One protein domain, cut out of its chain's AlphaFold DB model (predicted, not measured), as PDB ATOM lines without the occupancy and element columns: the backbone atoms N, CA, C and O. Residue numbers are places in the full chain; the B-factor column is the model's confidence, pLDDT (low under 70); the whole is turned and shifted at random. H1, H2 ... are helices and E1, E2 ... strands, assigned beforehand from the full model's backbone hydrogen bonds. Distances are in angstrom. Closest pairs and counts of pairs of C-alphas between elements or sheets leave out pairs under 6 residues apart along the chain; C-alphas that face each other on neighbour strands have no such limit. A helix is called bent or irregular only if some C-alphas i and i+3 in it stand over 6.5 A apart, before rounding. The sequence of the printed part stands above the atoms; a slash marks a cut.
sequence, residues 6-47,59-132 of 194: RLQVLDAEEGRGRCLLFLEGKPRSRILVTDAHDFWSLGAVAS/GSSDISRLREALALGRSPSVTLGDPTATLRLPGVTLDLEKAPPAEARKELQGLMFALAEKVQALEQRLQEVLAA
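Overview. This is residues 6 to 47 and 59 to 132 of the 194 residues of an uncharacterized protein of Anolis carolinensis (UniProt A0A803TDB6). One sheet of seven strands is curled into part of a barrel, with E1 E2 E3 E4 folded round to face E6 and E5. H1 covers one end of the curl; the long H2 grazes the sheet with residues 101 to 115, and residues 116 to 132, of which 116 to 131 belong to H2, stick out as an arm. The printed part has 116 residues, in the order E1 E2 E3 E4 H1 E5 E6 E7 H2, class mixed, helices and strands; the sheet, E1 E2 E3 E4 E7 E6 E5, is all antiparallel. The whole is compact, with a radius of gyration of the C-alphas of 15.3 A and spans of 47 by 35 by 33 A.

Arrangement. E1, residues 6 to 11, E2, 18 to 24, E3, 30 to 34, and E4, 39 to 43, form a meander of hairpins, each strand the antiparallel neighbour of the one before. Within hydrogen-bond range are N 8 and O 21 at 2.9 A, N 22 and O 32 at 2.8 A, and N 31 and O 42 at 2.8 A. E5, residues 77 to 80, E6, 84 to 89, and E7, 92 to 98, form a second meander, with N 79 and O 86 at 2.9 A and N 94 and O 87 at 2.9 A. E7 is the hinge of this folded sheet, bent back into two leaves, and pairs with E4 at 124 degrees, N 41 and O 97 at 2.9 A. The closest C-alphas of the edge strands E1 and E5, Leu 10 and Ser 77, are 7.1 A apart. H1, residues 59 to 71, is on the sheet; its closest C-alpha pair with E7 is Asp 62 and Val 92, 6.3 A. H2, residues 101 to 131, only grazes the sheet; its closest C-alpha pair with E4 is Ala 104 and Phe 39, 5.3 A. H1 and H2 are apart. Every O i to N i+4 pair is within hydrogen-bond range in H1, and 26 of 27 in H2.

Along the chain. E1 begins at C-alpha 6 (46.022, 119.553, 23.549). E2 is 19.5 A long, E7 19.4 A and H1 18.3 A. H2 runs 44.8 A to C-alpha 131 (56.846, 104.072, 4.415).

Size, cuts and confidence. The C-alphas farthest apart, of Pro 83 and Ala 132, are 49.9 A apart. Residues 48 to 58 are not printed; C-alphas 47 and 59 are 10.7 A apart across the cut. Of the links printed whole, none is long. Residues 15 to 16, 25 to 28, 44 to 47 and 59 to 60 have pLDDT under 70.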
ATOM      1  N   ARG A   6      47.042 120.599  23.667       83.88
ATOM      2  CA  ARG A   6      46.022 119.553  23.549       83.88
ATOM      3  C   ARG A   6      44.702 120.136  23.061       83.88
ATOM      4  O   ARG A   6      44.265 121.170  23.557       83.88
ATOM      5  N   LEU A   7      44.080 119.433  22.119       88.25
ATOM      6  CA  LEU A   7      42.755 119.725  21.582       88.25
ATOM      7  C   LEU A   7      41.795 118.600  21.983       88.25
ATOM      8  O   LEU A   7      42.169 117.427  21.913       88.25
ATOM      9  N   GLN A   8      40.575 118.951  22.380       89.56
ATOM     10  CA  GLN A   8      39.478 118.011  22.601       89.56
ATOM     11  C   GLN A   8      38.170 118.573  22.048       89.56
ATOM     12  O   GLN A   8      37.922 119.773  22.119       89.56
ATOM     13  N   VAL A   9      37.336 117.683  21.515       91.38
ATOM     14  CA  VAL A   9      35.948 117.987  21.159       91.38
ATOM     15  C   VAL A   9      35.086 117.602  22.351       91.38
ATOM     16  O   VAL A   9      35.236 116.496  22.871       91.38
ATOM     17  N   LEU A  10      34.217 118.508  22.780       91.12
ATOM     18  CA  LEU A  10      33.298 118.320  23.898       91.12
ATOM     19  C   LEU A  10      31.869 118.545  23.418       91.12
ATOM     20  O   LEU A  10      31.637 119.363  22.526       91.12
ATOM     21  N   ASP A  11      30.922 117.859  24.042       89.12
ATOM     22  CA  ASP A  11      29.511 118.202  23.925       89.12
ATOM     23  C   ASP A  11      29.197 119.295  24.949       89.12
ATOM     24  O   ASP A  11      29.508 119.160  26.136       89.12
ATOM     25  N   ALA A  12      28.620 120.397  24.478       85.44
ATOM     26  CA  ALA A  12      28.119 121.437  25.354       85.44
ATOM     27  C   ALA A  12      26.864 120.930  26.068       85.44
ATOM     28  O   ALA A  12      25.953 120.364  25.453       85.44
ATOM     29  N   GLU A  13      26.806 121.167  27.375       79.81
ATOM     30  CA  GLU A  13      25.593 120.955  28.150       79.81
ATOM     31  C   GLU A  13      24.466 121.859  27.602       79.81
ATOM     32  O   GLU A  13      24.712 122.871  26.942       79.81
ATOM     33  N   GLU A  14      23.210 121.462  27.830       73.62
ATOM     34  CA  GLU A  14      22.002 122.192  27.391       73.62
ATOM     35  C   GLU A  14      21.723 122.204  25.872       73.62
ATOM     36  O   GLU A  14      20.911 122.990  25.388       73.62
ATOM     37  N   GLY A  15      22.329 121.299  25.096       63.53
ATOM     38  CA  GLY A  15      21.936 121.075  23.696       63.53
ATOM     39  C   GLY A  15      22.458 122.116  22.701       63.53
ATOM     40  O   GLY A  15      22.020 122.136  21.552       63.53
ATOM     41  N   ARG A  16      23.435 122.943  23.099       68.88
ATOM     42  CA  ARG A  16      24.119 123.911  22.218       68.88
ATOM     43  C   ARG A  16      25.076 123.280  21.192       68.88
ATOM     44  O   ARG A  16      25.673 123.995  20.395       68.88
ATOM     45  N   GLY A  17      25.193 121.953  21.161       84.12
ATOM     46  CA  GLY A  17      25.991 121.223  20.176       84.12
ATOM     47  C   GLY A  17      27.411 120.924  20.653       84.12
ATOM     48  O   GLY A  17      27.649 120.752  21.845       84.12
ATOM     49  N   ARG A  18      28.351 120.805  19.711       90.19
ATOM     50  CA  ARG A  18      29.754 120.464  19.990       90.19
ATOM     51  C   ARG A  18      30.616 121.713  20.037       90.19
ATOM     52  O   ARG A  18      30.484 122.587  19.186       90.19
ATOM     53  N   CYS A  19      31.564 121.734  20.958       91.56
ATOM     54  CA  CYS A  19      32.575 122.774  21.062       91.56
ATOM     55  C   CYS A  19      33.986 122.180  21.109       91.56
ATOM     56  O   CYS A  19      34.200 121.009  21.426       91.56
ATOM     57  N   LEU A  20      34.965 123.013  20.791       92.25
ATOM     58  CA  LEU A  20      36.382 122.707  20.841       92.25
ATOM     59  C   LEU A  20      36.986 123.315  22.100       92.25
ATOM     60  O   LEU A  20      36.887 124.519  22.314       92.25
ATOM     61  N   LEU A  21      37.654 122.482  22.894       91.19
ATOM     62  CA  LEU A  21      38.535 122.889  23.980       91.19
ATOM     63  C   LEU A  21      39.980 122.807  23.493       91.19
ATOM     64  O   LEU A  21      40.451 121.741  23.084       91.19
ATOM     65  N   PHE A  22      40.704 123.914  23.589       89.88
ATOM     66  CA  PHE A  22      42.121 123.982  23.279       89.88
ATOM     67  C   PHE A  22      42.917 124.521  24.468       89.88
ATOM     68  O   PHE A  22      42.596 125.558  25.046       89.88
ATOM     69  N   LEU A  23      43.981 123.805  24.823       86.56
ATOM     70  CA  LEU A  23      44.943 124.229  25.833       86.56
ATOM     71  C   LEU A  23      46.205 124.713  25.145       86.56
ATOM     72  O   LEU A  23      46.975 123.897  24.642       86.56
ATOM     73  N   GLU A  24      46.435 126.019  25.165       81.88
ATOM     74  CA  GLU A  24      47.658 126.614  24.644       81.88
ATOM     75  C   GLU A  24      48.817 126.358  25.614       81.88
ATOM     76  O   GLU A  24      48.672 126.470  26.836       81.88
ATOM     77  N   GLY A  25      49.957 125.930  25.076       69.94
ATOM     78  CA  GLY A  25      51.186 125.610  25.795       69.94
ATOM     79  C   GLY A  25      51.972 126.847  26.240       69.94
ATOM     80  O   GLY A  25      51.560 127.988  26.060       69.94
ATOM     81  N   LYS A  26      53.133 126.631  26.866       62.50
ATOM     82  CA  LYS A  26      54.025 127.728  27.286       62.50
ATOM     83  C   LYS A  26      54.500 128.533  26.057       62.50
ATOM     84  O   LYS A  26      54.730 127.924  25.016       62.50
ATOM     85  N   PRO A  27      54.681 129.867  26.164       58.34
ATOM     86  CA  PRO A  27      54.825 130.644  27.404       58.34
ATOM     87  C   PRO A  27      53.512 131.130  28.036       58.34
ATOM     88  O   PRO A  27      53.488 131.386  29.236       58.34
ATOM     89  N   ARG A  28      52.412 131.221  27.280       63.75
ATOM     90  CA  ARG A  28      51.114 131.695  27.781       63.75
ATOM     91  C   ARG A  28      50.184 130.508  27.970       63.75
ATOM     92  O   ARG A  28      49.553 130.047  27.032       63.75
ATOM     93  N   SER A  29      50.113 130.000  29.199       76.75
ATOM     94  CA  SER A  29      49.152 128.940  29.509       76.75
ATOM     95  C   SER A  29      47.741 129.525  29.459       76.75
ATOM     96  O   SER A  29      47.339 130.221  30.384       76.75
ATOM     97  N   ARG A  30      47.016 129.275  28.367       85.56
ATOM     98  CA  ARG A  30      45.652 129.766  28.137       85.56
ATOM     99  C   ARG A  30      44.731 128.589  27.826       85.56
ATOM    100  O   ARG A  30      45.134 127.636  27.160       85.56
ATOM    101  N   ILE A  31      43.504 128.657  28.326       88.94
ATOM    102  CA  ILE A  31      42.406 127.775  27.937       88.94
ATOM    103  C   ILE A  31      41.530 128.541  26.962       88.94
ATOM    104  O   ILE A  31      41.167 129.688  27.224       88.94
ATOM    105  N   LEU A  32      41.192 127.890  25.859       89.81
ATOM    106  CA  LEU A  32      40.320 128.404  24.817       89.81
ATOM    107  C   LEU A  32      39.165 127.424  24.632       89.81
ATOM    108  O   LEU A  32      39.388 126.218  24.524       89.81
ATOM    109  N   VAL A  33      37.943 127.942  24.579       92.38
ATOM    110  CA  VAL A  33      36.744 127.182  24.221       92.38
ATOM    111  C   VAL A  33      36.046 127.899  23.078       92.38
ATOM    112  O   VAL A  33      35.932 129.122  23.091       92.38
ATOM    113  N   THR A  34      35.581 127.158  22.078       92.50
ATOM    114  CA  THR A  34      34.808 127.733  20.974       92.50
ATOM    115  C   THR A  34      33.788 126.754  20.412       92.50
ATOM    116  O   THR A  34      34.060 125.563  20.300       92.50
ATOM    117  N   ASP A  35      32.626 127.258  20.020       91.00
ATOM    118  CA  ASP A  35      31.589 126.546  19.263       91.00
ATOM    119  C   ASP A  35      31.680 126.819  17.745       91.00
ATOM    120  O   ASP A  35      30.740 126.555  17.000       91.00
ATOM    121  N   ALA A  36      32.823 127.347  17.284       88.69
ATOM    122  CA  ALA A  36      33.075 127.845  15.930       88.69
ATOM    123  C   ALA A  36      32.303 129.122  15.532       88.69
ATOM    124  O   ALA A  36      32.445 129.580  14.396       88.69
ATOM    125  N   HIS A  37      31.554 129.734  16.453       86.81
ATOM    126  CA  HIS A  37      30.911 131.035  16.268       86.81
ATOM    127  C   HIS A  37      31.434 132.062  17.281       86.81
ATOM    128  O   HIS A  37      31.973 133.105  16.908       86.81
ATOM    129  N   ASP A  38      31.310 131.729  18.559       90.19
ATOM    130  CA  ASP A  38      31.778 132.486  19.703       90.19
ATOM    131  C   ASP A  38      33.084 131.892  20.251       90.19
ATOM    132  O   ASP A  38      33.492 130.757  19.964       90.19
ATOM    133  N   PHE A  39      33.788 132.702  21.035       91.75
ATOM    134  CA  PHE A  39      35.096 132.360  21.571       91.75
ATOM    135  C   PHE A  39      35.172 132.759  23.038       91.75
ATOM    136  O   PHE A  39      34.947 133.921  23.372       91.75
ATOM    137  N   TRP A  40      35.517 131.809  23.901       92.62
ATOM    138  CA  TRP A  40      35.720 132.023  25.328       92.62
ATOM    139  C   TRP A  40      37.155 131.701  25.702       92.62
ATOM    140  O   TRP A  40      37.753 130.749  25.192       92.62
ATOM    141  N   SER A  41      37.724 132.485  26.612       90.44
ATOM    142  CA  SER A  41      39.112 132.293  27.005       90.44
ATOM    143  C   SER A  41      39.372 132.559  28.478       90.44
ATOM    144  O   SER A  41      38.713 133.386  29.100       90.44
ATOM    145  N   LEU A  42      40.377 131.868  29.010       88.31
ATOM    146  CA  LEU A  42      40.924 132.100  30.339       88.31
ATOM    147  C   LEU A  42      42.449 131.979  30.279       88.31
ATOM    148  O   LEU A  42      42.985 130.933  29.910       88.31
ATOM    149  N   GLY A  43      43.162 133.056  30.603       76.88
ATOM    150  CA  GLY A  43      44.626 133.084  30.623       76.88
ATOM    151  C   GLY A  43      45.190 132.920  32.032       76.88
ATOM    152  O   GLY A  43      44.721 133.561  32.967       76.88
ATOM    153  N   ALA A  44      46.247 132.121  32.186       62.88
ATOM    154  CA  ALA A  44      47.114 132.224  33.352       62.88
ATOM    155  C   ALA A  44      47.873 133.550  33.255       62.88
ATOM    156  O   ALA A  44      48.717 133.722  32.370       62.88
ATOM    157  N   VAL A  45      47.596 134.483  34.164       51.12
ATOM    158  CA  VAL A  45      48.467 135.642  34.351       51.12
ATOM    159  C   VAL A  45      49.807 135.104  34.851       51.12
ATOM    160  O   VAL A  45      49.886 134.525  35.935       51.12
ATOM    161  N   ALA A  46      50.858 135.247  34.044       44.59
ATOM    162  CA  ALA A  46      52.229 135.093  34.509       44.59
ATOM    163  C   ALA A  46      52.525 136.261  35.458       44.59
ATOM    164  O   ALA A  46      53.045 137.292  35.048       44.59
ATOM    165  N   SER A  47      52.096 136.132  36.712       39.72
ATOM    166  CA  SER A  47      52.508 137.038  37.773       39.72
ATOM    167  C   SER A  47      53.939 136.673  38.142       39.72
ATOM    168  O   SER A  47      54.197 135.651  38.773       39.72
ATOM    169  N   GLY A  59      43.957 131.154  38.641       57.22
ATOM    170  CA  GLY A  59      43.907 130.720  37.232       57.22
ATOM    171  C   GLY A  59      45.050 129.777  36.819       57.22
ATOM    172  O   GLY A  59      44.827 128.777  36.143       57.22
ATOM    173  N   SER A  60      46.286 130.048  37.255       64.81
ATOM    174  CA  SER A  60      47.474 129.273  36.845       64.81
ATOM    175  C   SER A  60      47.507 127.849  37.425       64.81
ATOM    176  O   SER A  60      47.826 126.882  36.719       64.81
ATOM    177  N   SER A  61      47.143 127.699  38.703       74.94
ATOM    178  CA  SER A  61      47.065 126.394  39.365       74.94
ATOM    179  C   SER A  61      45.905 125.565  38.814       74.94
ATOM    180  O   SER A  61      46.079 124.376  38.554       74.94
ATOM    181  N   ASP A  62      44.760 126.189  38.529       80.44
ATOM    182  CA  ASP A  62      43.599 125.505  37.962       80.44
ATOM    183  C   ASP A  62      43.820 125.038  36.521       80.44
ATOM    184  O   ASP A  62      43.468 123.906  36.189       80.44
ATOM    185  N   ILE A  63      44.494 125.833  35.682       80.75
ATOM    186  CA  ILE A  63      44.899 125.407  34.328       80.75
ATOM    187  C   ILE A  63      45.840 124.195  34.393       80.75
ATOM    188  O   ILE A  63      45.766 123.295  33.552       80.75
ATOM    189  N   SER A  64      46.720 124.149  35.393       83.25
ATOM    190  CA  SER A  64      47.646 123.029  35.589       83.25
ATOM    191  C   SER A  64      46.902 121.765  36.032       83.25
ATOM    192  O   SER A  64      47.062 120.717  35.405       83.25
ATOM    193  N   ARG A  65      45.991 121.884  37.007       84.50
ATOM    194  CA  ARG A  65      45.099 120.792  37.431       84.50
ATOM    195  C   ARG A  65      44.226 120.276  36.285       84.50
ATOM    196  O   ARG A  65      44.052 119.070  36.136       84.50
ATOM    197  N   LEU A  66      43.709 121.175  35.444       85.94
ATOM    198  CA  LEU A  66      42.946 120.813  34.251       85.94
ATOM    199  C   LEU A  66      43.809 119.985  33.288       85.94
ATOM    200  O   LEU A  66      43.398 118.909  32.865       85.94
ATOM    201  N   ARG A  67      45.028 120.445  32.973       84.50
ATOM    202  CA  ARG A  67      45.969 119.715  32.105       84.50
ATOM    203  C   ARG A  67      46.256 118.308  32.619       84.50
ATOM    204  O   ARG A  67      46.235 117.368  31.827       84.50
ATOM    205  N   GLU A  68      46.495 118.166  33.918       86.19
ATOM    206  CA  GLU A  68      46.712 116.871  34.568       86.19
ATOM    207  C   GLU A  68      45.470 115.979  34.483       86.19
ATOM    208  O   GLU A  68      45.564 114.826  34.065       86.19
ATOM    209  N   ALA A  69      44.285 116.513  34.785       86.75
ATOM    210  CA  ALA A  69      43.030 115.774  34.678       86.75
ATOM    211  C   ALA A  69      42.781 115.264  33.248       86.75
ATOM    212  O   ALA A  69      42.411 114.101  33.065       86.75
ATOM    213  N   LEU A  70      43.050 116.089  32.230       85.56
ATOM    214  CA  LEU A  70      42.969 115.653  30.837       85.56
ATOM    215  C   LEU A  70      44.035 114.599  30.518       85.56
ATOM    216  O   LEU A  70      43.754 113.640  29.795       85.56
ATOM    217  N   ALA A  71      45.271 114.753  31.010       85.00
ATOM    218  CA  ALA A  71      46.352 113.772  30.836       85.00
ATOM    219  C   ALA A  71      45.964 112.393  31.388       85.00
ATOM    220  O   ALA A  71      46.261 111.384  30.755       85.00
ATOM    221  N   LEU A  72      45.201 112.367  32.481       88.00
ATOM    222  CA  LEU A  72      44.616 111.161  33.070       88.00
ATOM    223  C   LEU A  72      43.384 110.624  32.315       88.00
ATOM    224  O   LEU A  72      42.790 109.640  32.744       88.00
ATOM    225  N   GLY A  73      42.978 111.253  31.209       83.75
ATOM    226  CA  GLY A  73      41.851 110.811  30.385       83.75
ATOM    227  C   GLY A  73      40.476 111.215  30.918       83.75
ATOM    228  O   GLY A  73      39.475 110.672  30.461       83.75
ATOM    229  N   ARG A  74      40.397 112.161  31.864       87.94
ATOM    230  CA  ARG A  74      39.106 112.702  32.313       87.94
ATOM    231  C   ARG A  74      38.522 113.619  31.241       87.94
ATOM    232  O   ARG A  74      39.243 114.434  30.664       87.94
ATOM    233  N   SER A  75      37.217 113.504  31.016       84.75
ATOM    234  CA  SER A  75      36.477 114.357  30.085       84.75
ATOM    235  C   SER A  75      35.858 115.538  30.835       84.75
ATOM    236  O   SER A  75      35.124 115.311  31.799       84.75
ATOM    237  N   PRO A  76      36.155 116.784  30.439       89.06
ATOM    238  CA  PRO A  76      35.509 117.959  31.003       89.06
ATOM    239  C   PRO A  76      34.084 118.085  30.468       89.06
ATOM    240  O   PRO A  76      33.815 117.709  29.327       89.06
ATOM    241  N   SER A  77      33.195 118.655  31.275       89.56
ATOM    242  CA  SER A  77      31.901 119.141  30.802       89.56
ATOM    243  C   SER A  77      31.920 120.661  30.709       89.56
ATOM    244  O   SER A  77      32.695 121.333  31.397       89.56
ATOM    245  N   VAL A  78      31.130 121.215  29.796       91.50
ATOM    246  CA  VAL A  78      31.148 122.647  29.502       91.50
ATOM    247  C   VAL A  78      29.736 123.172  29.325       91.50
ATOM    248  O   VAL A  78      28.957 122.640  28.540       91.50
ATOM    249  N   THR A  79      29.422 124.235  30.053       91.19
ATOM    250  CA  THR A  79      28.163 124.975  29.946       91.19
ATOM    251  C   THR A  79      28.460 126.315  29.285       91.19
ATOM    252  O   THR A  79      29.184 127.140  29.849       91.19
ATOM    253  N   LEU A  80      27.935 126.527  28.077       89.94
ATOM    254  CA  LEU A  80      28.149 127.755  27.311       89.94
ATOM    255  C   LEU A  80      27.064 128.784  27.655       89.94
ATOM    256  O   LEU A  80      25.899 128.602  27.299       89.94
ATOM    257  N   GLY A  81      27.448 129.875  28.316       85.50
ATOM    258  CA  GLY A  81      26.589 131.029  28.581       85.50
ATOM    259  C   GLY A  81      27.035 132.282  27.820       85.50
ATOM    260  O   GLY A  81      28.050 132.297  27.119       85.50
ATOM    261  N   ASP A  82      26.254 133.353  27.966       84.69
ATOM    262  CA  ASP A  82      26.551 134.680  27.418       84.69
ATOM    263  C   ASP A  82      26.452 135.709  28.561       84.69
ATOM    264  O   ASP A  82      25.352 135.896  29.090       84.69
ATOM    265  N   PRO A  83      27.562 136.329  29.019       86.25
ATOM    266  CA  PRO A  83      28.891 136.384  28.396       86.25
ATOM    267  C   PRO A  83      29.925 135.373  28.936       86.25
ATOM    268  O   PRO A  83      31.100 135.468  28.584       86.25
ATOM    269  N   THR A  84      29.552 134.432  29.805       89.12
ATOM    270  CA  THR A  84      30.507 133.515  30.460       89.12
ATOM    271  C   THR A  84      30.257 132.055  30.103       89.12
ATOM    272  O   THR A  84      29.116 131.616  30.016       89.12
ATOM    273  N   ALA A  85      31.327 131.278  29.928       91.38
ATOM    274  CA  ALA A  85      31.256 129.823  29.789       91.38
ATOM    275  C   ALA A  85      31.945 129.157  30.978       91.38
ATOM    276  O   ALA A  85      33.028 129.577  31.369       91.38
ATOM    277  N   THR A  86      31.357 128.100  31.527       91.56
ATOM    278  CA  THR A  86      31.932 127.385  32.673       91.56
ATOM    279  C   THR A  86      32.412 126.009  32.238       91.56
ATOM    280  O   THR A  86      31.657 125.214  31.679       91.56
ATOM    281  N   LEU A  87      33.683 125.719  32.506       90.88
ATOM    282  CA  LEU A  87      34.325 124.430  32.281       90.88
ATOM    283  C   LEU A  87      34.433 123.683  33.613       90.88
ATOM    284  O   LEU A  87      35.008 124.193  34.578       90.88
ATOM    285  N   ARG A  88      33.896 122.464  33.668       90.81
ATOM    286  CA  ARG A  88      33.829 121.640  34.877       90.81
ATOM    287  C   ARG A  88      34.616 120.347  34.706       90.81
ATOM    288  O   ARG A  88      34.432 119.593  33.752       90.81
ATOM    289  N   LEU A  89      35.478 120.073  35.678       88.19
ATOM    290  CA  LEU A  89      36.125 118.785  35.906       88.19
ATOM    291  C   LEU A  89      36.045 118.433  37.395       88.19
ATOM    292  O   LEU A  89      35.942 119.325  38.239       88.19
ATOM    293  N   PRO A  90      36.148 117.147  37.768       81.94
ATOM    294  CA  PRO A  90      36.223 116.768  39.174       81.94
ATOM    295  C   PRO A  90      37.396 117.476  39.874       81.94
ATOM    296  O   PRO A  90      38.559 117.180  39.589       81.94
ATOM    297  N   GLY A  91      37.080 118.408  40.780       80.25
ATOM    298  CA  GLY A  91      38.050 119.199  41.546       80.25
ATOM    299  C   GLY A  91      38.503 120.518  40.906       80.25
ATOM    300  O   GLY A  91      39.323 121.205  41.509       80.25
ATOM    301  N   VAL A  92      37.994 120.888  39.722       85.44
ATOM    302  CA  VAL A  92      38.326 122.151  39.037       85.44
ATOM    303  C   VAL A  92      37.082 122.714  38.353       85.44
ATOM    304  O   VAL A  92      36.447 122.042  37.546       85.44
ATOM    305  N   THR A  93      36.735 123.960  38.653       89.56
ATOM    306  CA  THR A  93      35.694 124.709  37.936       89.56
ATOM    307  C   THR A  93      36.296 126.026  37.487       89.56
ATOM    308  O   THR A  93      36.906 126.724  38.292       89.56
ATOM    309  N   LEU A  94      36.177 126.321  36.197       89.12
ATOM    310  CA  LEU A  94      36.785 127.485  35.574       89.12
ATOM    311  C   LEU A  94      35.729 128.262  34.813       89.12
ATOM    312  O   LEU A  94      35.048 127.690  33.964       89.12
ATOM    313  N   ASP A  95      35.656 129.557  35.079       90.81
ATOM    314  CA  ASP A  95      34.824 130.475  34.317       90.81
ATOM    315  C   ASP A  95      35.685 131.158  33.254       90.81
ATOM    316  O   ASP A  95      36.771 131.674  33.532       90.81
ATOM    317  N   LEU A  96      35.217 131.099  32.015       91.44
ATOM    318  CA  LEU A  96      35.838 131.685  30.843       91.44
ATOM    319  C   LEU A  96      35.014 132.880  30.384       91.44
ATOM    320  O   LEU A  96      33.780 132.838  30.356       91.44
ATOM    321  N   GLU A  97      35.708 133.922  29.951       91.38
ATOM    322  CA  GLU A  97      35.086 135.145  29.458       91.38
ATOM    323  C   GLU A  97      34.969 135.105  27.936       91.38
ATOM    324  O   GLU A  97      35.912 134.709  27.236       91.38
ATOM    325  N   LYS A  98      33.807 135.515  27.421       93.06
ATOM    326  CA  LYS A  98      33.564 135.650  25.985       93.06
ATOM    327  C   LYS A  98      34.379 136.810  25.421       93.06
ATOM    328  O   LYS A  98      34.300 137.942  25.896       93.06
ATOM    329  N   ALA A  99      35.147 136.525  24.378       90.94
ATOM    330  CA  ALA A  99      35.929 137.522  23.671       90.94
ATOM    331  C   ALA A  99      35.024 138.439  22.824       90.94
ATOM    332  O   ALA A  99      33.998 137.991  22.294       90.94
ATOM    333  N   PRO A 100      35.409 139.711  22.616       91.94
ATOM    334  CA  PRO A 100      34.710 140.602  21.699       91.94
ATOM    335  C   PRO A 100      34.663 140.024  20.274       91.94
ATOM    336  O   PRO A 100      35.626 139.390  19.833       91.94
ATOM    337  N   PRO A 101      33.615 140.312  19.481       89.12
ATOM    338  CA  PRO A 101      33.418 139.685  18.171       89.12
ATOM    339  C   PRO A 101      34.559 139.965  17.179       89.12
ATOM    340  O   PRO A 101      34.860 139.139  16.320       89.12
ATOM    341  N   ALA A 102      35.225 141.119  17.289       90.56
ATOM    342  CA  ALA A 102      36.372 141.455  16.447       90.56
ATOM    343  C   ALA A 102      37.622 140.613  16.773       90.56
ATOM    344  O   ALA A 102      38.384 140.280  15.866       90.56
ATOM    345  N   GLU A 103      37.828 140.272  18.047       90.19
ATOM    346  CA  GLU A 103      38.920 139.404  18.502       90.19
ATOM    347  C   GLU A 103      38.601 137.942  18.189       90.19
ATOM    348  O   GLU A 103      39.412 137.266  17.557       90.19
ATOM    349  N   ALA A 104      37.380 137.498  18.512       90.50
ATOM    350  CA  ALA A 104      36.904 136.142  18.256       90.50
ATOM    351  C   ALA A 104      37.097 135.732  16.789       90.50
ATOM    352  O   ALA A 104      37.632 134.664  16.512       90.50
ATOM    353  N   ARG A 105      36.760 136.608  15.830       91.44
ATOM    354  CA  ARG A 105      36.961 136.340  14.392       91.44
ATOM    355  C   ARG A 105      38.424 136.094  14.029       91.44
ATOM    356  O   ARG A 105      38.713 135.181  13.261       91.44
ATOM    357  N   LYS A 106      39.341 136.905  14.565       91.81
ATOM    358  CA  LYS A 106      40.781 136.765  14.294       91.81
ATOM    359  C   LYS A 106      41.331 135.481  14.909       91.81
ATOM    360  O   LYS A 106      42.085 134.772  14.246       91.81
ATOM    361  N   GLU A 107      40.930 135.176  16.141       89.94
ATOM    362  CA  GLU A 107      41.350 133.960  16.845       89.94
ATOM    363  C   GLU A 107      40.809 132.700  16.158       89.94
ATOM    364  O   GLU A 107      41.570 131.767  15.910       89.94
ATOM    365  N   LEU A 108      39.535 132.692  15.751       91.44
ATOM    366  CA  LEU A 108      38.919 131.599  14.993       91.44
ATOM    367  C   LEU A 108      39.612 131.361  13.653       91.44
ATOM    368  O   LEU A 108      39.956 130.226  13.327       91.44
ATOM    369  N   GLN A 109      39.865 132.427  12.890       93.31
ATOM    370  CA  GLN A 109      40.578 132.323  11.621       93.31
ATOM    371  C   GLN A 109      41.988 131.748  11.826       93.31
ATOM    372  O   GLN A 109      42.402 130.836  11.111       93.31
ATOM    373  N   GLY A 110      42.713 132.248  12.831       91.62
ATOM    374  CA  GLY A 110      44.036 131.744  13.185       91.62
ATOM    375  C   GLY A 110      44.023 130.276  13.618       91.62
ATOM    376  O   GLY A 110      44.888 129.509  13.195       91.62
ATOM    377  N   LEU A 111      43.033 129.878  14.421       90.31
ATOM    378  CA  LEU A 111      42.838 128.504  14.877       90.31
ATOM    379  C   LEU A 111      42.562 127.561  13.700       90.31
ATOM    380  O   LEU A 111      43.185 126.506  13.616       90.31
ATOM    381  N   MET A 112      41.680 127.944  12.773       92.38
ATOM    382  CA  MET A 112      41.355 127.136  11.593       92.38
ATOM    383  C   MET A 112      42.581 126.870  10.716       92.38
ATOM    384  O   MET A 112      42.836 125.719  10.363       92.38
ATOM    385  N   PHE A 113      43.364 127.907  10.397       94.69
ATOM    386  CA  PHE A 113      44.580 127.733   9.600       94.69
ATOM    387  C   PHE A 113      45.600 126.851  10.312       94.69
ATOM    388  O   PHE A 113      46.133 125.919   9.714       94.69
ATOM    389  N   ALA A 114      45.813 127.078  11.605       91.19
ATOM    390  CA  ALA A 114      46.767 126.282  12.357       91.19
ATOM    391  C   ALA A 114      46.316 124.815  12.516       91.19
ATOM    392  O   ALA A 114      47.157 123.916  12.567       91.19
ATOM    393  N   LEU A 115      45.005 124.541  12.583       91.94
ATOM    394  CA  LEU A 115      44.474 123.174  12.559       91.94
ATOM    395  C   LEU A 115      44.710 122.510  11.200       91.94
ATOM    396  O   LEU A 115      45.138 121.358  11.175       91.94
ATOM    397  N   ALA A 116      44.493 123.225  10.094       94.88
ATOM    398  CA  ALA A 116      44.766 122.713   8.753       94.88
ATOM    399  C   ALA A 116      46.256 122.370   8.568       94.88
ATOM    400  O   ALA A 116      46.584 121.259   8.151       94.88
ATOM    401  N   GLU A 117      47.157 123.270   8.975       94.19
ATOM    402  CA  GLU A 117      48.609 123.031   8.964       94.19
ATOM    403  C   GLU A 117      48.993 121.812   9.814       94.19
ATOM    404  O   GLU A 117      49.802 120.978   9.402       94.19
ATOM    405  N   LYS A 118      48.392 121.672  11.002       91.81
ATOM    406  CA  LYS A 118      48.624 120.516  11.871       91.81
ATOM    407  C   LYS A 118      48.184 119.205  11.247       91.81
ATOM    408  O   LYS A 118      48.913 118.226  11.367       91.81
ATOM    409  N   VAL A 119      46.997 119.169  10.647       94.38
ATOM    410  CA  VAL A 119      46.481 117.964   9.992       94.38
ATOM    411  C   VAL A 119      47.424 117.562   8.864       94.38
ATOM    412  O   VAL A 119      47.900 116.432   8.867       94.38
ATOM    413  N   GLN A 120      47.814 118.507   8.004       95.94
ATOM    414  CA  GLN A 120      48.772 118.256   6.927       95.94
ATOM    415  C   GLN A 120      50.109 117.702   7.452       95.94
ATOM    416  O   GLN A 120      50.622 116.710   6.935       95.94
ATOM    417  N   ALA A 121      50.674 118.305   8.503       94.12
ATOM    418  CA  ALA A 121      51.930 117.843   9.092       94.12
ATOM    419  C   ALA A 121      51.807 116.452   9.744       94.12
ATOM    420  O   ALA A 121      52.744 115.653   9.692       94.12
ATOM    421  N   LEU A 122      50.667 116.149  10.373       93.88
ATOM    422  CA  LEU A 122      50.394 114.832  10.953       93.88
ATOM    423  C   LEU A 122      50.211 113.765   9.871       93.88
ATOM    424  O   LEU A 122      50.729 112.662  10.029       93.88
ATOM    425  N   GLU A 123      49.534 114.089   8.772       95.81
ATOM    426  CA  GLU A 123      49.372 113.199   7.620       95.81
ATOM    427  C   GLU A 123      50.719 112.872   6.966       95.81
ATOM    428  O   GLU A 123      51.004 111.702   6.716       95.81
ATOM    429  N   GLN A 124      51.586 113.870   6.770       95.69
ATOM    430  CA  GLN A 124      52.946 113.664   6.255       95.69
ATOM    431  C   GLN A 124      53.770 112.748   7.172       95.69
ATOM    432  O   GLN A 124      54.347 111.764   6.711       95.69
ATOM    433  N   ARG A 125      53.763 113.000   8.488       95.25
ATOM    434  CA  ARG A 125      54.457 112.142   9.468       95.25
ATOM    435  C   ARG A 125      53.903 110.721   9.493       95.25
ATOM    436  O   ARG A 125      54.661 109.769   9.644       95.25
ATOM    437  N   LEU A 126      52.587 110.560   9.351       95.19
ATOM    438  CA  LEU A 126      51.962 109.243   9.268       95.19
ATOM    439  C   LEU A 126      52.427 108.494   8.012       95.19
ATOM    440  O   LEU A 126      52.758 107.313   8.101       95.19
ATOM    441  N   GLN A 127      52.508 109.173   6.864       93.62
ATOM    442  CA  GLN A 127      53.026 108.592   5.621       93.62
ATOM    443  C   GLN A 127      54.492 108.162   5.751       93.62
ATOM    444  O   GLN A 127      54.834 107.060   5.330       93.62
ATOM    445  N   GLU A 128      55.342 108.980   6.376       93.25
ATOM    446  CA  GLU A 128      56.746 108.641   6.643       93.25
ATOM    447  C   GLU A 128      56.880 107.389   7.523       93.25
ATOM    448  O   GLU A 128      57.658 106.491   7.206       93.25
ATOM    449  N   VAL A 129      56.085 107.281   8.596       92.38
ATOM    450  CA  VAL A 129      56.083 106.105   9.485       92.38
ATOM    451  C   VAL A 129      55.606 104.847   8.753       92.38
ATOM    452  O   VAL A 129      56.180 103.773   8.938       92.38
ATOM    453  N   LEU A 130      54.582 104.960   7.903       87.19
ATOM    454  CA  LEU A 130      54.089 103.838   7.101       87.19
ATOM    455  C   LEU A 130      55.106 103.404   6.035       87.19
ATOM    456  O   LEU A 130      55.297 102.207   5.840       87.19
ATOM    457  N   ALA A 131      55.791 104.351   5.389       81.12
ATOM    458  CA  ALA A 131      56.846 104.072   4.415       81.12
ATOM    459  C   ALA A 131      58.111 103.475   5.061       81.12
ATOM    460  O   ALA A 131      58.818 102.694   4.427       81.12
ATOM    461  N   ALA A 132      58.384 103.816   6.323       74.88
ATOM    462  CA  ALA A 132      59.511 103.297   7.095       74.88
ATOM    463  C   ALA A 132      59.232 101.948   7.789       74.88
ATOM    464  O   ALA A 132      60.158 101.361   8.348       74.88
TER     465      ALA A 132